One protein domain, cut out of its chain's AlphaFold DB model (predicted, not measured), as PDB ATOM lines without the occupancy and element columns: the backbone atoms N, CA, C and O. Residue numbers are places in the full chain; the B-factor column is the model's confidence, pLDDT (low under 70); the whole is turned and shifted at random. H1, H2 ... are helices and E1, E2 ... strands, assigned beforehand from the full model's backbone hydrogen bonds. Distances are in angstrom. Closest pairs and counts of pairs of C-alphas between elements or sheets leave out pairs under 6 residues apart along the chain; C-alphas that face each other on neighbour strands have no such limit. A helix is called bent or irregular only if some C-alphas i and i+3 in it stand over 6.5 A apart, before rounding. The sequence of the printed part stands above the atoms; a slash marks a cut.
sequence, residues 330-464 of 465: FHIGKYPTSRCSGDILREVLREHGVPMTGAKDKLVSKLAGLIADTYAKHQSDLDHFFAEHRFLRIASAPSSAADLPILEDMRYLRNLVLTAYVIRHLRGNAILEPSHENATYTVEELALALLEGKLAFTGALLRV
ATOM      1  N   PHE A 330     163.754 143.802  96.920       90.25
ATOM      2  CA  PHE A 330     162.574 143.189  96.340       90.25
ATOM      3  C   PHE A 330     161.903 142.289  97.369       90.25
ATOM      4  O   PHE A 330     162.589 141.616  98.139       90.25
ATOM      5  N   HIS A 331     160.578 142.253  97.398       90.12
ATOM      6  CA  HIS A 331     159.836 141.305  98.220       90.12
ATOM      7  C   HIS A 331     159.014 140.359  97.344       90.12
ATOM      8  O   HIS A 331     158.700 140.654  96.194       90.12
ATOM      9  N   ILE A 332     158.656 139.210  97.915       89.12
ATOM     10  CA  ILE A 332     157.642 138.323  97.344       89.12
ATOM     11  C   ILE A 332     156.351 138.601  98.105       89.12
ATOM     12  O   ILE A 332     156.342 138.608  99.338       89.12
ATOM     13  N   GLY A 333     155.285 138.934  97.381       84.31
ATOM     14  CA  GLY A 333     154.000 139.285  97.975       84.31
ATOM     15  C   GLY A 333     153.297 138.100  98.646       84.31
ATOM     16  O   GLY A 333     153.773 136.965  98.666       84.31
ATOM     17  N   LYS A 334     152.104 138.362  99.188       85.94
ATOM     18  CA  LYS A 334     151.264 137.313  99.780       85.94
ATOM     19  C   LYS A 334     150.740 136.359  98.709       85.94
ATOM     20  O   LYS A 334     150.531 136.753  97.561       85.94
ATOM     21  N   TYR A 335     150.467 135.127  99.114       87.44
ATOM     22  CA  TYR A 335     149.900 134.100  98.254       87.44
ATOM     23  C   TYR A 335     148.772 133.306  98.935       87.44
ATOM     24  O   TYR A 335     148.690 133.300 100.170       87.44
ATOM     25  N   PRO A 336     147.895 132.638  98.155       84.81
ATOM     26  CA  PRO A 336     146.868 131.751  98.693       84.81
ATOM     27  C   PRO A 336     147.466 130.606  99.522       84.81
ATOM     28  O   PRO A 336     148.472 130.012  99.151       84.81
ATOM     29  N   THR A 337     146.820 130.272 100.637       86.62
ATOM     30  CA  THR A 337     147.191 129.161 101.535       86.62
ATOM     31  C   THR A 337     145.949 128.361 101.924       86.62
ATOM     32  O   THR A 337     144.818 128.792 101.682       86.62
ATOM     33  N   SER A 338     146.122 127.230 102.607       83.88
ATOM     34  CA  SER A 338     145.045 126.408 103.175       83.88
ATOM     35  C   SER A 338     144.151 127.172 104.162       83.88
ATOM     36  O   SER A 338     143.045 126.728 104.464       83.88
ATOM     37  N   ARG A 339     144.581 128.347 104.643       83.75
ATOM     38  CA  ARG A 339     143.784 129.251 105.488       83.75
ATOM     39  C   ARG A 339     142.798 130.118 104.702       83.75
ATOM     40  O   ARG A 339     141.872 130.658 105.298       83.75
ATOM     41  N   CYS A 340     142.957 130.236 103.385       82.12
ATOM     42  CA  CYS A 340     142.037 130.988 102.531       82.12
ATOM     43  C   CYS A 340     140.679 130.273 102.396       82.12
ATOM     44  O   CYS A 340     140.540 129.085 102.728       82.12
ATOM     45  N   SER A 341     139.656 130.998 101.927       81.75
ATOM     46  CA  SER A 341     138.338 130.412 101.657       81.75
ATOM     47  C   SER A 341     138.436 129.358 100.548       81.75
ATOM     48  O   SER A 341     139.286 129.435  99.659       81.75
ATOM     49  N   GLY A 342     137.562 128.348 100.599       78.81
ATOM     50  CA  GLY A 342     137.527 127.300  99.574       78.81
ATOM     51  C   GLY A 342     137.241 127.843  98.170       78.81
ATOM     52  O   GLY A 342     137.661 127.236  97.191       78.81
ATOM     53  N   ASP A 343     136.582 128.997  98.068       82.62
ATOM     54  CA  ASP A 343     136.232 129.624  96.793       82.62
ATOM     55  C   ASP A 343     137.443 130.234  96.087       82.62
ATOM     56  O   ASP A 343     137.582 130.033  94.884       82.62
ATOM     57  N   ILE A 344     138.376 130.845  96.830       83.44
ATOM     58  CA  ILE A 344     139.643 131.348  96.272       83.44
ATOM     59  C   ILE A 344     140.455 130.185  95.687       83.44
ATOM     60  O   ILE A 344     140.958 130.276  94.574       83.44
ATOM     61  N   LEU A 345     140.541 129.049  96.392       83.19
ATOM     62  CA  LEU A 345     141.263 127.870  95.891       83.19
ATOM     63  C   LEU A 345     140.627 127.303  94.612       83.19
ATOM     64  O   LEU A 345     141.335 126.885  93.698       83.19
ATOM     65  N   ARG A 346     139.291 127.301  94.524       85.00
ATOM     66  CA  ARG A 346     138.570 126.867  93.316       85.00
ATOM     67  C   ARG A 346     138.746 127.838  92.156       85.00
ATOM     68  O   ARG A 346     138.802 127.381  91.023       85.00
ATOM     69  N   GLU A 347     138.817 129.138  92.424       86.38
ATOM     70  CA  GLU A 347     139.063 130.167  91.411       86.38
ATOM     71  C   GLU A 347     140.428 129.967  90.745       86.38
ATOM     72  O   GLU A 347     140.483 129.864  89.521       86.38
ATOM     73  N   VAL A 348     141.491 129.766  91.537       85.94
ATOM     74  CA  VAL A 348     142.836 129.475  91.004       85.94
ATOM     75  C   VAL A 348     142.840 128.185  90.178       85.94
ATOM     76  O   VAL A 348     143.348 128.162  89.063       85.94
ATOM     77  N   LEU A 349     142.233 127.102  90.676       87.12
ATOM     78  CA  LEU A 349     142.176 125.835  89.932       87.12
ATOM     79  C   LEU A 349     141.371 125.954  88.625       87.12
ATOM     80  O   LEU A 349     141.725 125.323  87.631       87.12
ATOM     81  N   ARG A 350     140.310 126.771  88.612       88.06
ATOM     82  CA  ARG A 350     139.468 127.014  87.431       88.06
ATOM     83  C   ARG A 350     140.223 127.746  86.329       88.06
ATOM     84  O   ARG A 350     140.082 127.363  85.173       88.06
ATOM     85  N   GLU A 351     141.003 128.763  86.686       85.25
ATOM     86  CA  GLU A 351     141.808 129.552  85.741       85.25
ATOM     87  C   GLU A 351     142.791 128.674  84.953       85.25
ATOM     88  O   GLU A 351     143.015 128.897  83.767       85.25
ATOM     89  N   HIS A 352     143.290 127.606  85.580       83.94
ATOM     90  CA  HIS A 352     144.245 126.672  84.984       83.94
ATOM     91  C   HIS A 352     143.623 125.338  84.524       83.94
ATOM     92  O   HIS A 352     144.347 124.387  84.236       83.94
ATOM     93  N   GLY A 353     142.288 125.244  84.447       82.31
ATOM     94  CA  GLY A 353     141.590 124.071  83.903       82.31
ATOM     95  C   GLY A 353     141.660 122.801  84.765       82.31
ATOM     96  O   GLY A 353     141.413 121.705  84.261       82.31
ATOM     97  N   VAL A 354     141.974 122.916  86.060       88.19
ATOM     98  CA  VAL A 354     142.100 121.774  86.983       88.19
ATOM     99  C   VAL A 354     140.745 121.442  87.642       88.19
ATOM    100  O   VAL A 354     140.051 122.343  88.122       88.19
ATOM    101  N   PRO A 355     140.335 120.157  87.739       84.94
ATOM    102  CA  PRO A 355     139.035 119.785  88.308       84.94
ATOM    103  C   PRO A 355     138.827 120.243  89.766       84.94
ATOM    104  O   PRO A 355     139.530 119.795  90.673       84.94
ATOM    105  N   MET A 356     137.774 121.026  90.028       85.88
ATOM    106  CA  MET A 356     137.437 121.614  91.346       85.88
ATOM    107  C   MET A 356     136.697 120.663  92.317       85.88
ATOM    108  O   MET A 356     136.095 121.105  93.298       85.88
ATOM    109  N   THR A 357     136.673 119.358  92.043       76.50
ATOM    110  CA  THR A 357     135.938 118.363  92.843       76.50
ATOM    111  C   THR A 357     136.720 117.922  94.086       76.50
ATOM    112  O   THR A 357     137.927 117.676  94.017       76.50
ATOM    113  N   GLY A 358     136.024 117.759  95.217       78.75
ATOM    114  CA  GLY A 358     136.577 117.221  96.467       78.75
ATOM    115  C   GLY A 358     136.532 118.180  97.663       78.75
ATOM    116  O   GLY A 358     136.187 119.353  97.535       78.75
ATOM    117  N   ALA A 359     136.866 117.646  98.845       84.75
ATOM    118  CA  ALA A 359     137.034 118.417 100.080       84.75
ATOM    119  C   ALA A 359     138.257 119.351 100.003       84.75
ATOM    120  O   ALA A 359     139.108 119.195  99.126       84.75
ATOM    121  N   LYS A 360     138.362 120.307 100.935       83.25
ATOM    122  CA  LYS A 360     139.401 121.352 100.939       83.25
ATOM    123  C   LYS A 360     140.825 120.793 100.819       83.25
ATOM    124  O   LYS A 360     141.595 121.304 100.016       83.25
ATOM    125  N   ASP A 361     141.131 119.699 101.509       85.06
ATOM    126  CA  ASP A 361     142.464 119.075 101.477       85.06
ATOM    127  C   ASP A 361     142.812 118.513 100.090       85.06
ATOM    128  O   ASP A 361     143.941 118.638  99.620       85.06
ATOM    129  N   LYS A 362     141.814 117.986  99.364       86.62
ATOM    130  CA  LYS A 362     141.993 117.539  97.972       86.62
ATOM    131  C   LYS A 362     142.218 118.712  97.019       86.62
ATOM    132  O   LYS A 362     142.948 118.562  96.046       86.62
ATOM    133  N   LEU A 363     141.606 119.870  97.280       87.25
ATOM    134  CA  LEU A 363     141.848 121.087  96.497       87.25
ATOM    135  C   LEU A 363     143.260 121.632  96.736       87.25
ATOM    136  O   LEU A 363     143.912 122.049  95.786       87.25
ATOM    137  N   VAL A 364     143.747 121.580  97.980       88.31
ATOM    138  CA  VAL A 364     145.118 121.978  98.334       88.31
ATOM    139  C   VAL A 364     146.148 121.061  97.667       88.31
ATOM    140  O   VAL A 364     147.091 121.564  97.068       88.31
ATOM    141  N   SER A 365     145.940 119.740  97.682       89.69
ATOM    142  CA  SER A 365     146.821 118.790  96.982       89.69
ATOM    143  C   SER A 365     146.830 119.009  95.462       89.69
ATOM    144  O   SER A 365     147.897 119.071  94.862       89.69
ATOM    145  N   LYS A 366     145.667 119.244  94.836       88.88
ATOM    146  CA  LYS A 366     145.595 119.597  93.404       88.88
ATOM    147  C   LYS A 366     146.309 120.912  93.081       88.88
ATOM    148  O   LYS A 366     146.918 121.031  92.024       88.88
ATOM    149  N   LEU A 367     146.231 121.893  93.979       89.69
ATOM    150  CA  LEU A 367     146.939 123.161  93.830       89.69
ATOM    151  C   LEU A 367     148.456 122.977  93.981       89.69
ATOM    152  O   LEU A 367     149.201 123.601  93.235       89.69
ATOM    153  N   ALA A 368     148.914 122.104  94.883       91.38
ATOM    154  CA  ALA A 368     150.329 121.755  95.010       91.38
ATOM    155  C   ALA A 368     150.880 121.139  93.711       91.38
ATOM    156  O   ALA A 368     151.914 121.592  93.225       91.38
ATOM    157  N   GLY A 369     150.143 120.199  93.105       91.56
ATOM    158  CA  GLY A 369     150.487 119.634  91.795       91.56
ATOM    159  C   GLY A 369     150.528 120.694  90.687       91.56
ATOM    160  O   GLY A 369     151.508 120.789  89.955       91.56
ATOM    161  N   LEU A 370     149.529 121.585  90.631       91.81
ATOM    162  CA  LEU A 370     149.510 122.698  89.672       91.81
ATOM    163  C   LEU A 370     150.711 123.647  89.839       91.81
ATOM    164  O   LEU A 370     151.267 124.117  88.845       91.81
ATOM    165  N   ILE A 371     151.121 123.942  91.078       91.12
ATOM    166  CA  ILE A 371     152.315 124.753  91.355       91.12
ATOM    167  C   ILE A 371     153.568 124.026  90.870       91.12
ATOM    168  O   ILE A 371     154.413 124.670  90.257       91.12
ATOM    169  N   ALA A 372     153.686 122.716  91.101       92.00
ATOM    170  CA  ALA A 372     154.824 121.926  90.641       92.00
ATOM    171  C   ALA A 372     154.925 121.888  89.107       92.00
ATOM    172  O   ALA A 372     156.000 122.129  88.558       92.00
ATOM    173  N   ASP A 373     153.800 121.701  88.416       91.75
ATOM    174  CA  ASP A 373     153.738 121.748  86.952       91.75
ATOM    175  C   ASP A 373     154.094 123.139  86.412       91.75
ATOM    176  O   ASP A 373     154.814 123.273  85.421       91.75
ATOM    177  N   THR A 374     153.593 124.198  87.055       91.12
ATOM    178  CA  THR A 374     153.861 125.588  86.649       91.12
ATOM    179  C   THR A 374     155.314 125.970  86.917       91.12
ATOM    180  O   THR A 374     155.947 126.614  86.086       91.12
ATOM    181  N   TYR A 375     155.867 125.525  88.045       91.88
ATOM    182  CA  TYR A 375     157.278 125.670  88.371       91.88
ATOM    183  C   TYR A 375     158.155 125.026  87.298       91.88
ATOM    184  O   TYR A 375     159.028 125.693  86.756       91.88
ATOM    185  N   ALA A 376     157.884 123.769  86.936       91.44
ATOM    186  CA  ALA A 376     158.660 123.052  85.927       91.44
ATOM    187  C   ALA A 376     158.612 123.741  84.552       91.44
ATOM    188  O   ALA A 376     159.621 123.791  83.854       91.44
ATOM    189  N   LYS A 377     157.463 124.324  84.179       92.06
ATOM    190  CA  LYS A 377     157.307 125.081  82.924       92.06
ATOM    191  C   LYS A 377     158.137 126.364  82.877       92.06
ATOM    192  O   LYS A 377     158.602 126.718  81.802       92.06
ATOM    193  N   HIS A 378     158.308 127.045  84.011       92.69
ATOM    194  CA  HIS A 378     158.992 128.343  84.093       92.69
ATOM    195  C   HIS A 378     160.377 128.278  84.740       92.69
ATOM    196  O   HIS A 378     161.006 129.313  84.953       92.69
ATOM    197  N   GLN A 379     160.874 127.080  85.049       91.25
ATOM    198  CA  GLN A 379     162.163 126.906  85.710       91.25
ATOM    199  C   GLN A 379     163.300 127.529  84.894       91.25
ATOM    200  O   GLN A 379     164.108 128.259  85.454       91.25
ATOM    201  N   SER A 380     163.313 127.331  83.571       90.56
ATOM    202  CA  SER A 380     164.323 127.925  82.686       90.56
ATOM    203  C   SER A 380     164.315 129.454  82.702       90.56
ATOM    204  O   SER A 380     165.378 130.073  82.678       90.56
ATOM    205  N   ASP A 381     163.129 130.062  82.762       91.00
ATOM    206  CA  ASP A 381     162.967 131.520  82.770       91.00
ATOM    207  C   ASP A 381     163.450 132.110  84.102       91.00
ATOM    208  O   ASP A 381     164.130 133.138  84.136       91.00
ATOM    209  N   LEU A 382     163.129 131.427  85.206       92.00
ATOM    210  CA  LEU A 382     163.572 131.783  86.552       92.00
ATOM    211  C   LEU A 382     165.090 131.621  86.692       92.00
ATOM    212  O   LEU A 382     165.751 132.544  87.165       92.00
ATOM    213  N   ASP A 383     165.653 130.506  86.219       92.38
ATOM    214  CA  ASP A 383     167.097 130.258  86.218       92.38
ATOM    215  C   ASP A 383     167.848 131.328  85.428       92.38
ATOM    216  O   ASP A 383     168.853 131.852  85.909       92.38
ATOM    217  N   HIS A 384     167.342 131.707  84.252       91.50
ATOM    218  CA  HIS A 384     167.936 132.771  83.450       91.50
ATOM    219  C   HIS A 384     167.920 134.117  84.191       91.50
ATOM    220  O   HIS A 384     168.960 134.764  84.325       91.50
ATOM    221  N   PHE A 385     166.769 134.506  84.743       91.56
ATOM    222  CA  PHE A 385     166.612 135.774  85.457       91.56
ATOM    223  C   PHE A 385     167.485 135.866  86.713       91.56
ATOM    224  O   PHE A 385     168.154 136.877  86.941       91.56
ATOM    225  N   PHE A 386     167.509 134.817  87.535       91.62
ATOM    226  CA  PHE A 386     168.302 134.784  88.766       91.62
ATOM    227  C   PHE A 386     169.795 134.508  88.518       91.62
ATOM    228  O   PHE A 386     170.614 134.733  89.411       91.62
ATOM    229  N   ALA A 387     170.179 134.068  87.314       88.88
ATOM    230  CA  ALA A 387     171.577 134.024  86.883       88.88
ATOM    231  C   ALA A 387     172.061 135.402  86.409       88.88
ATOM    232  O   ALA A 387     173.174 135.810  86.744       88.88
ATOM    233  N   GLU A 388     171.225 136.136  85.666       88.38
ATOM    234  CA  GLU A 388     171.525 137.500  85.211       88.38
ATOM    235  C   GLU A 388     171.517 138.510  86.370       88.38
ATOM    236  O   GLU A 388     172.203 139.536  86.336       88.38
ATOM    237  N   HIS A 389     170.730 138.250  87.413       87.19
ATOM    238  CA  HIS A 389     170.582 139.136  88.560       87.19
ATOM    239  C   HIS A 389     170.882 138.391  89.854       87.19
ATOM    240  O   HIS A 389     170.134 137.514  90.278       87.19
ATOM    241  N   ARG A 390     171.961 138.780  90.535       87.06
ATOM    242  CA  ARG A 390     172.370 138.143  91.789       87.06
ATOM    243  C   ARG A 390     171.598 138.728  92.961       87.06
ATOM    244  O   ARG A 390     171.531 139.951  93.109       87.06
ATOM    245  N   PHE A 391     171.074 137.873  93.839       91.25
ATOM    246  CA  PHE A 391     170.320 138.315  95.013       91.25
ATOM    247  C   PHE A 391     170.843 137.733  96.325       91.25
ATOM    248  O   PHE A 391     171.246 136.573  96.411       91.25
ATOM    249  N   LEU A 392     170.767 138.552  97.376       89.62
ATOM    250  CA  LEU A 392     170.966 138.146  98.763       89.62
ATOM    251  C   LEU A 392     169.670 138.296  99.548       89.62
ATOM    252  O   LEU A 392     169.033 139.347  99.516       89.62
ATOM    253  N   ARG A 393     169.308 137.276 100.319       90.31
ATOM    254  CA  ARG A 393     168.209 137.363 101.273       90.31
ATOM    255  C   ARG A 393     168.635 138.174 102.495       90.31
ATOM    256  O   ARG A 393     169.651 137.891 103.123       90.31
ATOM    257  N   ILE A 394     167.791 139.120 102.886       88.31
ATOM    258  CA  ILE A 394     167.850 139.819 104.172       88.31
ATOM    259  C   ILE A 394     166.635 139.471 105.023       88.31
ATOM    260  O   ILE A 394     165.553 139.212 104.502       88.31
ATOM    261  N   ALA A 395     166.805 139.481 106.344       83.25
ATOM    262  CA  ALA A 395     165.777 139.033 107.284       83.25
ATOM    263  C   ALA A 395     164.541 139.951 107.348       83.25
ATOM    264  O   ALA A 395     163.455 139.485 107.683       83.25
ATOM    265  N   SER A 396     164.689 141.241 107.027       82.00
ATOM    266  CA  SER A 396     163.608 142.229 107.093       82.00
ATOM    267  C   SER A 396     163.508 143.015 105.792       82.00
ATOM    268  O   SER A 396     164.523 143.458 105.258       82.00
ATOM    269  N   ALA A 397     162.289 143.174 105.278       78.56
ATOM    270  CA  ALA A 397     162.029 143.944 104.070       78.56
ATOM    271  C   ALA A 397     162.004 145.450 104.390       78.56
ATOM    272  O   ALA A 397     161.247 145.860 105.273       78.56
ATOM    273  N   PRO A 398     162.792 146.292 103.694       77.25
ATOM    274  CA  PRO A 398     162.672 147.738 103.834       77.25
ATOM    275  C   PRO A 398     161.325 148.215 103.274       77.25
ATOM    276  O   PRO A 398     160.770 147.606 102.361       77.25
ATOM    277  N   SER A 399     160.825 149.350 103.770       73.19
ATOM    278  CA  SER A 399     159.576 149.965 103.289       73.19
ATOM    279  C   SER A 399     159.612 150.359 101.807       73.19
ATOM    280  O   SER A 399     158.566 150.557 101.200       73.19
ATOM    281  N   SER A 400     160.807 150.460 101.225       76.00
ATOM    282  CA  SER A 400     161.048 150.757  99.814       76.00
ATOM    283  C   SER A 400     161.203 149.513  98.928       76.00
ATOM    284  O   SER A 400     161.651 149.650  97.790       76.00
ATOM    285  N   ALA A 401     160.936 148.303  99.435       83.38
ATOM    286  CA  ALA A 401     161.043 147.083  98.639       83.38
ATOM    287  C   ALA A 401     159.962 147.038  97.545       83.38
ATOM    288  O   ALA A 401     158.795 147.295  97.823       83.38
ATOM    289  N   ALA A 402     160.358 146.703  96.319       87.00
ATOM    290  CA  ALA A 402     159.452 146.552  95.178       87.00
ATOM    291  C   ALA A 402     159.086 145.077  94.931       87.00
ATOM    292  O   ALA A 402     159.727 144.174  95.468       87.00
ATOM    293  N   ASP A 403     158.097 144.814  94.080       87.38
ATOM    294  CA  ASP A 403     157.840 143.459  93.582       87.38
ATOM    295  C   ASP A 403     158.932 143.021  92.585       87.38
ATOM    296  O   ASP A 403     159.491 143.838  91.850       87.38
ATOM    297  N   LEU A 404     159.249 141.721  92.548       88.69
ATOM    298  CA  LEU A 404     160.205 141.151  91.585       88.69
ATOM    299  C   LEU A 404     159.656 141.224  90.150       88.69
ATOM    300  O   LEU A 404     158.602 140.641  89.920       88.69
ATOM    301  N   PRO A 405     160.353 141.823  89.169       88.38
ATOM    302  CA  PRO A 405     159.833 142.032  87.813       88.38
ATOM    303  C   PRO A 405     159.914 140.764  86.937       88.38
ATOM    304  O   PRO A 405     160.602 140.739  85.920       88.38
ATOM    305  N   ILE A 406     159.264 139.680  87.364       89.31
ATOM    306  CA  ILE A 406     159.173 138.402  86.648       89.31
ATOM    307  C   ILE A 406     157.826 137.722  86.940       89.31
ATOM    308  O   ILE A 406     157.242 137.919  88.015       89.31
ATOM    309  N   LEU A 407     157.340 136.927  85.976       87.25
ATOM    310  CA  LEU A 407     156.030 136.256  85.998       87.25
ATOM    311  C   LEU A 407     154.860 137.230  86.255       87.25
ATOM    312  O   LEU A 407     153.915 136.900  86.971       87.25
ATOM    313  N   GLU A 408     154.947 138.467  85.750       84.50
ATOM    314  CA  GLU A 408     153.948 139.528  85.990       84.50
ATOM    315  C   GLU A 408     152.569 139.216  85.394       84.50
ATOM    316  O   GLU A 408     151.555 139.729  85.865       84.50
ATOM    317  N   ASP A 409     152.539 138.348  84.391       83.25
ATOM    318  CA  ASP A 409     151.356 137.806  83.733       83.25
ATOM    319  C   ASP A 409     150.576 136.813  84.612       83.25
ATOM    320  O   ASP A 409     149.384 136.594  84.393       83.25
ATOM    321  N   MET A 410     151.204 136.253  85.652       83.06
ATOM    322  CA  MET A 410     150.553 135.333  86.583       83.06
ATOM    323  C   MET A 410     149.911 136.072  87.757       83.06
ATOM    324  O   MET A 410     150.578 136.715  88.568       83.06
ATOM    325  N   ARG A 411     148.596 135.910  87.928       78.62
ATOM    326  CA  ARG A 411     147.857 136.603  88.993       78.62
ATOM    327  C   ARG A 411     147.991 135.929  90.359       78.62
ATOM    328  O   ARG A 411     148.474 136.541  91.309       78.62
ATOM    329  N   TYR A 412     147.556 134.674  90.477       79.25
ATOM    330  CA  TYR A 412     147.450 133.995  91.777       79.25
ATOM    331  C   TYR A 412     148.629 133.069  92.106       79.25
ATOM    332  O   TYR A 412     148.917 132.847  93.284       79.25
ATOM    333  N   LEU A 413     149.325 132.547  91.089       86.81
ATOM    334  CA  LEU A 413     150.424 131.590  91.270       86.81
ATOM    335  C   LEU A 413     151.807 132.241  91.369       86.81
ATOM    336  O   LEU A 413     152.702 131.628  91.949       86.81
ATOM    337  N   ARG A 414     151.978 133.480  90.885       89.75
ATOM    338  CA  ARG A 414     153.271 134.189  90.823       89.75
ATOM    339  C   ARG A 414     154.069 134.077  92.115       89.75
ATOM    340  O   ARG A 414     155.176 133.553  92.129       89.75
ATOM    341  N   ASN A 415     153.480 134.514  93.224       90.69
ATOM    342  CA  ASN A 415     154.169 134.543  94.512       90.69
ATOM    343  C   ASN A 415     154.450 133.134  95.069       90.69
ATOM    344  O   ASN A 415     155.447 132.962  95.764       90.69
ATOM    345  N   LEU A 416     153.629 132.123  94.751       90.25
ATOM    346  CA  LEU A 416     153.866 130.726  95.157       90.25
ATOM    347  C   LEU A 416     155.031 130.110  94.394       90.25
ATOM    348  O   LEU A 416     155.917 129.530  95.015       90.25
ATOM    349  N   VAL A 417     155.049 130.278  93.071       92.31
ATOM    350  CA  VAL A 417     156.117 129.771  92.202       92.31
ATOM    351  C   VAL A 417     157.445 130.451  92.547       92.31
ATOM    352  O   VAL A 417     158.444 129.762  92.747       92.31
ATOM    353  N   LEU A 418     157.446 131.777  92.735       92.88
ATOM    354  CA  LEU A 418     158.638 132.516  93.168       92.88
ATOM    355  C   LEU A 418     159.120 132.084  94.554       92.88
ATOM    356  O   LEU A 418     160.319 131.926  94.763       92.88
ATOM    357  N   THR A 419     158.207 131.860  95.501       92.31
ATOM    358  CA  THR A 419     158.577 131.388  96.843       92.31
ATOM    359  C   THR A 419     159.170 129.979  96.794       92.31
ATOM    360  O   THR A 419     160.183 129.727  97.447       92.31
ATOM    361  N   ALA A 420     158.576 129.071  96.012       91.81
ATOM    362  CA  ALA A 420     159.087 127.716  95.824       91.81
ATOM    363  C   ALA A 420     160.493 127.733  95.205       91.81
ATOM    364  O   ALA A 420     161.395 127.088  95.737       91.81
ATOM    365  N   TYR A 421     160.698 128.542  94.161       93.38
ATOM    366  CA  TYR A 421     162.006 128.738  93.536       93.38
ATOM    367  C   TYR A 421     163.038 129.264  94.524       93.38
ATOM    368  O   TYR A 421     164.075 128.644  94.740       93.38
ATOM    369  N   VAL A 422     162.733 130.368  95.207       92.19
ATOM    370  CA  VAL A 422     163.687 130.982  96.132       92.19
ATOM    371  C   VAL A 422     164.079 130.019  97.244       92.19
ATOM    372  O   VAL A 422     165.260 129.889  97.537       92.19
ATOM    373  N   ILE A 423     163.138 129.293  97.846       91.06
ATOM    374  CA  ILE A 423     163.486 128.362  98.928       91.06
ATOM    375  C   ILE A 423     164.331 127.189  98.425       91.06
ATOM    376  O   ILE A 423     165.250 126.759  99.124       91.06
ATOM    377  N   ARG A 424     164.059 126.696  97.215       91.75
ATOM    378  CA  ARG A 424     164.815 125.595  96.617       91.75
ATOM    379  C   ARG A 424     166.232 126.018  96.215       91.75
ATOM    380  O   ARG A 424     167.145 125.215  96.351       91.75
ATOM    381  N   HIS A 425     166.429 127.273  95.818       92.25
ATOM    382  CA  HIS A 425     167.708 127.791  95.318       92.25
ATOM    383  C   HIS A 425     168.485 128.661  96.331       92.25
ATOM    384  O   HIS A 425     169.492 129.293  95.998       92.25
ATOM    385  N   LEU A 426     168.050 128.705  97.597       89.88
ATOM    386  CA  LEU A 426     168.738 129.437  98.666       89.88
ATOM    387  C   LEU A 426     169.887 128.619  99.267       89.88
ATOM    388  O   LEU A 426     169.694 127.751 100.119       89.88
ATOM    389  N   ARG A 427     171.117 128.989  98.920       86.00
ATOM    390  CA  ARG A 427     172.327 128.436  99.525       86.00
ATOM    391  C   ARG A 427     172.617 129.096 100.869       86.00
ATOM    392  O   ARG A 427     172.685 130.324 100.988       86.00
ATOM    393  N   GLY A 428     172.793 128.270 101.902       81.19
ATOM    394  CA  GLY A 428     173.121 128.738 103.255       81.19
ATOM    395  C   GLY A 428     172.096 129.725 103.822       81.19
ATOM    396  O   GLY A 428     172.447 130.549 104.660       81.19
ATOM    397  N   ASN A 429     170.846 129.669 103.335       80.69
ATOM    398  CA  ASN A 429     169.741 130.542 103.729       80.69
ATOM    399  C   ASN A 429     169.926 132.045 103.408       80.69
ATOM    400  O   ASN A 429     169.150 132.868 103.895       80.69
ATOM    401  N   ALA A 430     170.928 132.410 102.601       82.44
ATOM    402  CA  ALA A 430     171.309 133.805 102.363       82.44
ATOM    403  C   ALA A 430     171.551 134.146 100.887       82.44
ATOM    404  O   ALA A 430     171.238 135.258 100.473       82.44
ATOM    405  N   ILE A 431     172.094 133.223 100.091       87.12
ATOM    406  CA  ILE A 431     172.486 133.486  98.699       87.12
ATOM    407  C   ILE A 431     171.506 132.775  97.773       87.12
ATOM    408  O   ILE A 431     171.335 131.566  97.903       87.12
ATOM    409  N   LEU A 432     170.871 133.506  96.857       89.50
ATOM    410  CA  LEU A 432     170.030 132.904  95.823       89.50
ATOM    411  C   LEU A 432     170.908 132.551  94.617       89.50
ATOM    412  O   LEU A 432     171.473 133.445  93.987       89.50
ATOM    413  N   GLU A 433     171.064 131.258  94.346       88.50
ATOM    414  CA  GLU A 433     172.001 130.732  93.349       88.50
ATOM    415  C   GLU A 433     171.287 129.688  92.464       88.50
ATOM    416  O   GLU A 433     170.985 128.605  92.960       88.50
ATOM    417  N   PRO A 434     171.036 129.963  91.166       88.31
ATOM    418  CA  PRO A 434     170.329 129.029  90.276       88.31
ATOM    419  C   PRO A 434     171.002 127.657  90.157       88.31
ATOM    420  O   PRO A 434     170.335 126.629  90.120       88.31
ATOM    421  N   SER A 435     172.338 127.619  90.176       86.81
ATOM    422  CA  SER A 435     173.125 126.379  90.136       86.81
ATOM    423  C   SER A 435     173.054 125.550  91.420       86.81
ATOM    424  O   SER A 435     173.535 124.416  91.440       86.81
ATOM    425  N   HIS A 436     172.501 126.097  92.503       88.25
ATOM    426  CA  HIS A 436     172.255 125.368  93.738       88.25
ATOM    427  C   HIS A 436     170.790 124.952  93.810       88.25
ATOM    428  O   HIS A 436     169.912 125.800  93.752       88.25
ATOM    429  N   GLU A 437     170.526 123.667  94.023       87.81
ATOM    430  CA  GLU A 437     169.170 123.149  94.169       87.81
ATOM    431  C   GLU A 437     169.069 122.278  95.425       87.81
ATOM    432  O   GLU A 437     169.792 121.293  95.598       87.81
ATOM    433  N   ASN A 438     168.162 122.640  96.325       84.44
ATOM    434  CA  ASN A 438     167.846 121.854  97.502       84.44
ATOM    435  C   ASN A 438     166.849 120.745  97.138       84.44
ATOM    436  O   ASN A 438     165.641 120.969  97.057       84.44
ATOM    437  N   ALA A 439     167.366 119.529  96.965       83.38
ATOM    438  CA  ALA A 439     166.583 118.340  96.634       83.38
ATOM    439  C   ALA A 439     165.998 117.603  97.860       83.38
ATOM    440  O   ALA A 439     165.572 116.459  97.732       83.38
ATOM    441  N   THR A 440     165.967 118.225  99.050       83.06
ATOM    442  CA  THR A 440     165.410 117.595 100.270       83.06
ATOM    443  C   THR A 440     163.918 117.269 100.132       83.06
ATOM    444  O   THR A 440     163.449 116.309 100.733       83.06
ATOM    445  N   TYR A 441     163.186 118.055  99.337       84.56
ATOM    446  CA  TYR A 441     161.767 117.854  99.044       84.56
ATOM    447  C   TYR A 441     161.534 117.878  97.532       84.56
ATOM    448  O   TYR A 441     162.184 118.630  96.789       84.56
ATOM    449  N   THR A 442     160.561 117.104  97.063       90.94
ATOM    450  CA  THR A 442     160.023 117.292  95.710       90.94
ATOM    451  C   THR A 442     159.350 118.667  95.601       90.94
ATOM    452  O   THR A 442     158.962 119.271  96.605       90.94
ATOM    453  N   VAL A 443     159.219 119.207  94.384       90.00
ATOM    454  CA  VAL A 443     158.563 120.515  94.181       90.00
ATOM    455  C   VAL A 443     157.111 120.475  94.666       90.00
ATOM    456  O   VAL A 443     156.627 121.442  95.249       90.00
ATOM    457  N   GLU A 444     156.437 119.339  94.491       91.75
ATOM    458  CA  GLU A 444     155.067 119.132  94.956       91.75
ATOM    459  C   GLU A 444     154.972 119.094  96.491       91.75
ATOM    460  O   GLU A 444     154.121 119.769  97.068       91.75
ATOM    461  N   GLU A 445     155.886 118.396  97.176       91.62
ATOM    462  CA  GLU A 445     155.966 118.401  98.647       91.62
ATOM    463  C   GLU A 445     156.276 119.798  99.201       91.62
ATOM    464  O   GLU A 445     155.690 120.222 100.201       91.62
ATOM    465  N   LEU A 446     157.164 120.541  98.532       91.12
ATOM    466  CA  LEU A 446     157.488 121.923  98.879       91.12
ATOM    467  C   LEU A 446     156.272 122.842  98.699       91.12
ATOM    468  O   LEU A 446     155.955 123.633  99.591       91.12
ATOM    469  N   ALA A 447     155.567 122.718  97.574       91.25
ATOM    470  CA  ALA A 447     154.348 123.471  97.302       91.25
ATOM    471  C   ALA A 447     153.258 123.158  98.337       91.25
ATOM    472  O   ALA A 447     152.613 124.074  98.851       91.25
ATOM    473  N   LEU A 448     153.101 121.887  98.714       92.00
ATOM    474  CA  LEU A 448     152.175 121.475  99.763       92.00
ATOM    475  C   LEU A 448     152.545 122.102 101.115       92.00
ATOM    476  O   LEU A 448     151.684 122.683 101.778       92.00
ATOM    477  N   ALA A 449     153.824 122.076 101.500       90.81
ATOM    478  CA  ALA A 449     154.302 122.684 102.744       90.81
ATOM    479  C   ALA A 449     154.097 124.213 102.789       90.81
ATOM    480  O   ALA A 449     153.772 124.760 103.850       90.81
ATOM    481  N   LEU A 450     154.241 124.901 101.648       91.12
ATOM    482  CA  LEU A 450     153.952 126.332 101.504       91.12
ATOM    483  C   LEU A 450     152.457 126.634 101.639       91.12
ATOM    484  O   LEU A 450     152.077 127.568 102.351       91.12
ATOM    485  N   LEU A 451     151.603 125.836 100.995       90.69
ATOM    486  CA  LEU A 451     150.150 125.991 101.071       90.69
ATOM    487  C   LEU A 451     149.625 125.711 102.480       90.69
ATOM    488  O   LEU A 451     148.738 126.420 102.951       90.69
ATOM    489  N   GLU A 452     150.175 124.722 103.180       90.44
ATOM    490  CA  GLU A 452     149.815 124.409 104.566       90.44
ATOM    491  C   GLU A 452     150.378 125.417 105.584       90.44
ATOM    492  O   GLU A 452     149.969 125.416 106.747       90.44
ATOM    493  N   GLY A 453     151.291 126.296 105.159       86.50
ATOM    494  CA  GLY A 453     151.954 127.272 106.023       86.50
ATOM    495  C   GLY A 453     152.969 126.652 106.987       86.50
ATOM    496  O   GLY A 453     153.322 127.282 107.982       86.50
ATOM    497  N   LYS A 454     153.432 125.425 106.709       87.19
ATOM    498  CA  LYS A 454     154.545 124.775 107.427       87.19
ATOM    499  C   LYS A 454     155.887 125.420 107.081       87.19
ATOM    500  O   LYS A 454     156.833 125.344 107.860       87.19
ATOM    501  N   LEU A 455     155.948 126.066 105.920       86.00
ATOM    502  CA  LEU A 455     157.110 126.755 105.388       86.00
ATOM    503  C   LEU A 455     156.686 128.126 104.848       86.00
ATOM    504  O   LEU A 455     155.587 128.275 104.313       86.00
ATOM    505  N   ALA A 456     157.551 129.129 104.974       86.25
ATOM    506  CA  ALA A 456     157.337 130.448 104.391       86.25
ATOM    507  C   ALA A 456     158.674 131.133 104.104       86.25
ATOM    508  O   ALA A 456     159.636 130.987 104.863       86.25
ATOM    509  N   PHE A 457     158.718 131.929 103.039       86.00
ATOM    510  CA  PHE A 457     159.813 132.864 102.823       86.00
ATOM    511  C   PHE A 457     159.565 134.139 103.635       86.00
ATOM    512  O   PHE A 457     158.517 134.771 103.517       86.00
ATOM    513  N   THR A 458     160.531 134.514 104.475       83.19
ATOM    514  CA  THR A 458     160.483 135.749 105.267       83.19
ATOM    515  C   THR A 458     161.646 136.666 104.911       83.19
ATOM    516  O   THR A 458     162.785 136.209 104.768       83.19
ATOM    517  N   GLY A 459     161.358 137.963 104.806       85.12
ATOM    518  CA  GLY A 459     162.345 138.993 104.496       85.12
ATOM    519  C   GLY A 459     162.245 139.517 103.064       85.12
ATOM    520  O   GLY A 459     161.165 139.532 102.478       85.12
ATOM    521  N   ALA A 460     163.369 139.987 102.525       89.62
ATOM    522  CA  ALA A 460     163.470 140.558 101.181       89.62
ATOM    523  C   ALA A 460     164.738 140.078 100.468       89.62
ATOM    524  O   ALA A 460     165.653 139.547 101.095       89.62
ATOM    525  N   LEU A 461     164.789 140.283  99.158       90.25
ATOM    526  CA  LEU A 461     165.935 140.023  98.302       90.25
ATOM    527  C   LEU A 461     166.595 141.349  97.924       90.25
ATOM    528  O   LEU A 461     165.974 142.211  97.311       90.25
ATOM    529  N   LEU A 462     167.861 141.522  98.274       89.00
ATOM    530  CA  LEU A 462     168.689 142.622  97.797       89.00
ATOM    531  C   LEU A 462     169.376 142.204  96.508       89.00
ATOM    532  O   LEU A 462     170.052 141.178  96.494       89.00
ATOM    533  N   ARG A 463     169.253 143.006  95.451       86.62
ATOM    534  CA  ARG A 463     170.049 142.796  94.238       86.62
ATOM    535  C   ARG A 463     171.487 143.247  94.486       86.62
ATOM    536  O   ARG A 463     171.719 144.392  94.875       86.62
ATOM    537  N   VAL A 464     172.442 142.354  94.252       77.19
ATOM    538  CA  VAL A 464     173.873 142.570  94.483       77.19
ATOM    539  C   VAL A 464     174.597 142.529  93.145       77.19
ATOM    540  O   VAL A 464     175.097 141.483  92.757       77.19
TER     541      VAL A 464
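This is residues 330 to 464 of the 465 residues of an uncharacterized protein of Candidatus Hydrogenedentes bacterium (UniProt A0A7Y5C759). A two-stranded sheet of E1 and E2 lies at one end and helix H1 at the other, with the long bent helix H2 running along the body between them. H3 lies in the middle, and H4 packs on both H3 and H2a, the first arm of H2; these helices mostly cross rather than run side by side. The printed part has 135 residues, with four named helices and two named strands in the order H1, H2, E1, H3, H4, E2; the sheet is antiparallel and the class is mostly helix. The whole is compact, with a radius of gyration of the C-alphas of 14.6 A and spans of 45 by 31 by 27 A.

E1, residues 391 to 394, and E2, residues 460 to 463, are antiparallel neighbours at 144 degrees; N 394 and O 460 are 2.8 A apart and N 462 and O 392 2.8 A, both within hydrogen-bond range. Residues 391 to 392 of E1 also pair with residues 431 to 432, antiparallel. H2, residues 360 to 388, was assigned as one helix by its hydrogen bonds but is bent, with C-alphas 377 and 380 7.6 A apart; its arms H2a, residues 360 to 377, and H2b, residues 380 to 388, stand at a steep tilt of 63 degrees. H2b is close to but not clearly touching H3, residues 414 to 425; their closest C-alphas, those of Leu 382 and Tyr 421, are 7.8 A apart. H2a, with residues 371 to 375 alone, touches H3 at a steep tilt of 69 degrees, only just short of about perpendicular; the closest C-alphas, of Tyr 375 and Val 417, are 5.7 A apart. H4, residues 443 to 451, touches H2a at a steep tilt of 49 degrees, opposite ways, the closest C-alphas being those of Ala 368 and Ala 447 at 4.9 A. H4 also touches H3, closest at the C-alphas of Ala 420 and Ala 447, 6.5 A. H1, residues 342 to 351, touches H2a at a shallow tilt of 33 degrees, only just short of steep; the closest C-alphas, of Gly 342 and Lys 360, are 6.4 A apart. H1 is apart from H3, H4 and both strands. In H1, H2a, H2b, H3 and H4 every O i to N i+4 pair is within hydrogen-bond range.

E1 begins at C-alpha 391, (170.320, 138.315, 95.013), and E2 ends at C-alpha 463, (170.049, 142.796, 94.238); these two face each other at 4.6 A. H2a measures 25.7 A from first to last C-alpha, H2b 12.2 A, H3 16.4 A and H4 12.2 A. H1 measures 14.7 A and begins at C-alpha 342, (137.527, 127.300, 99.574).

The C-alphas of Gly 358 and Val 464, the two farthest apart, are 45.1 A from each other. The printed part has no cut. The links E1 to H3, 19 residues, and H3 to H4, 17 residues, are long. The mean pLDDT of the printed part is 87.2, and no printed residue is under 70.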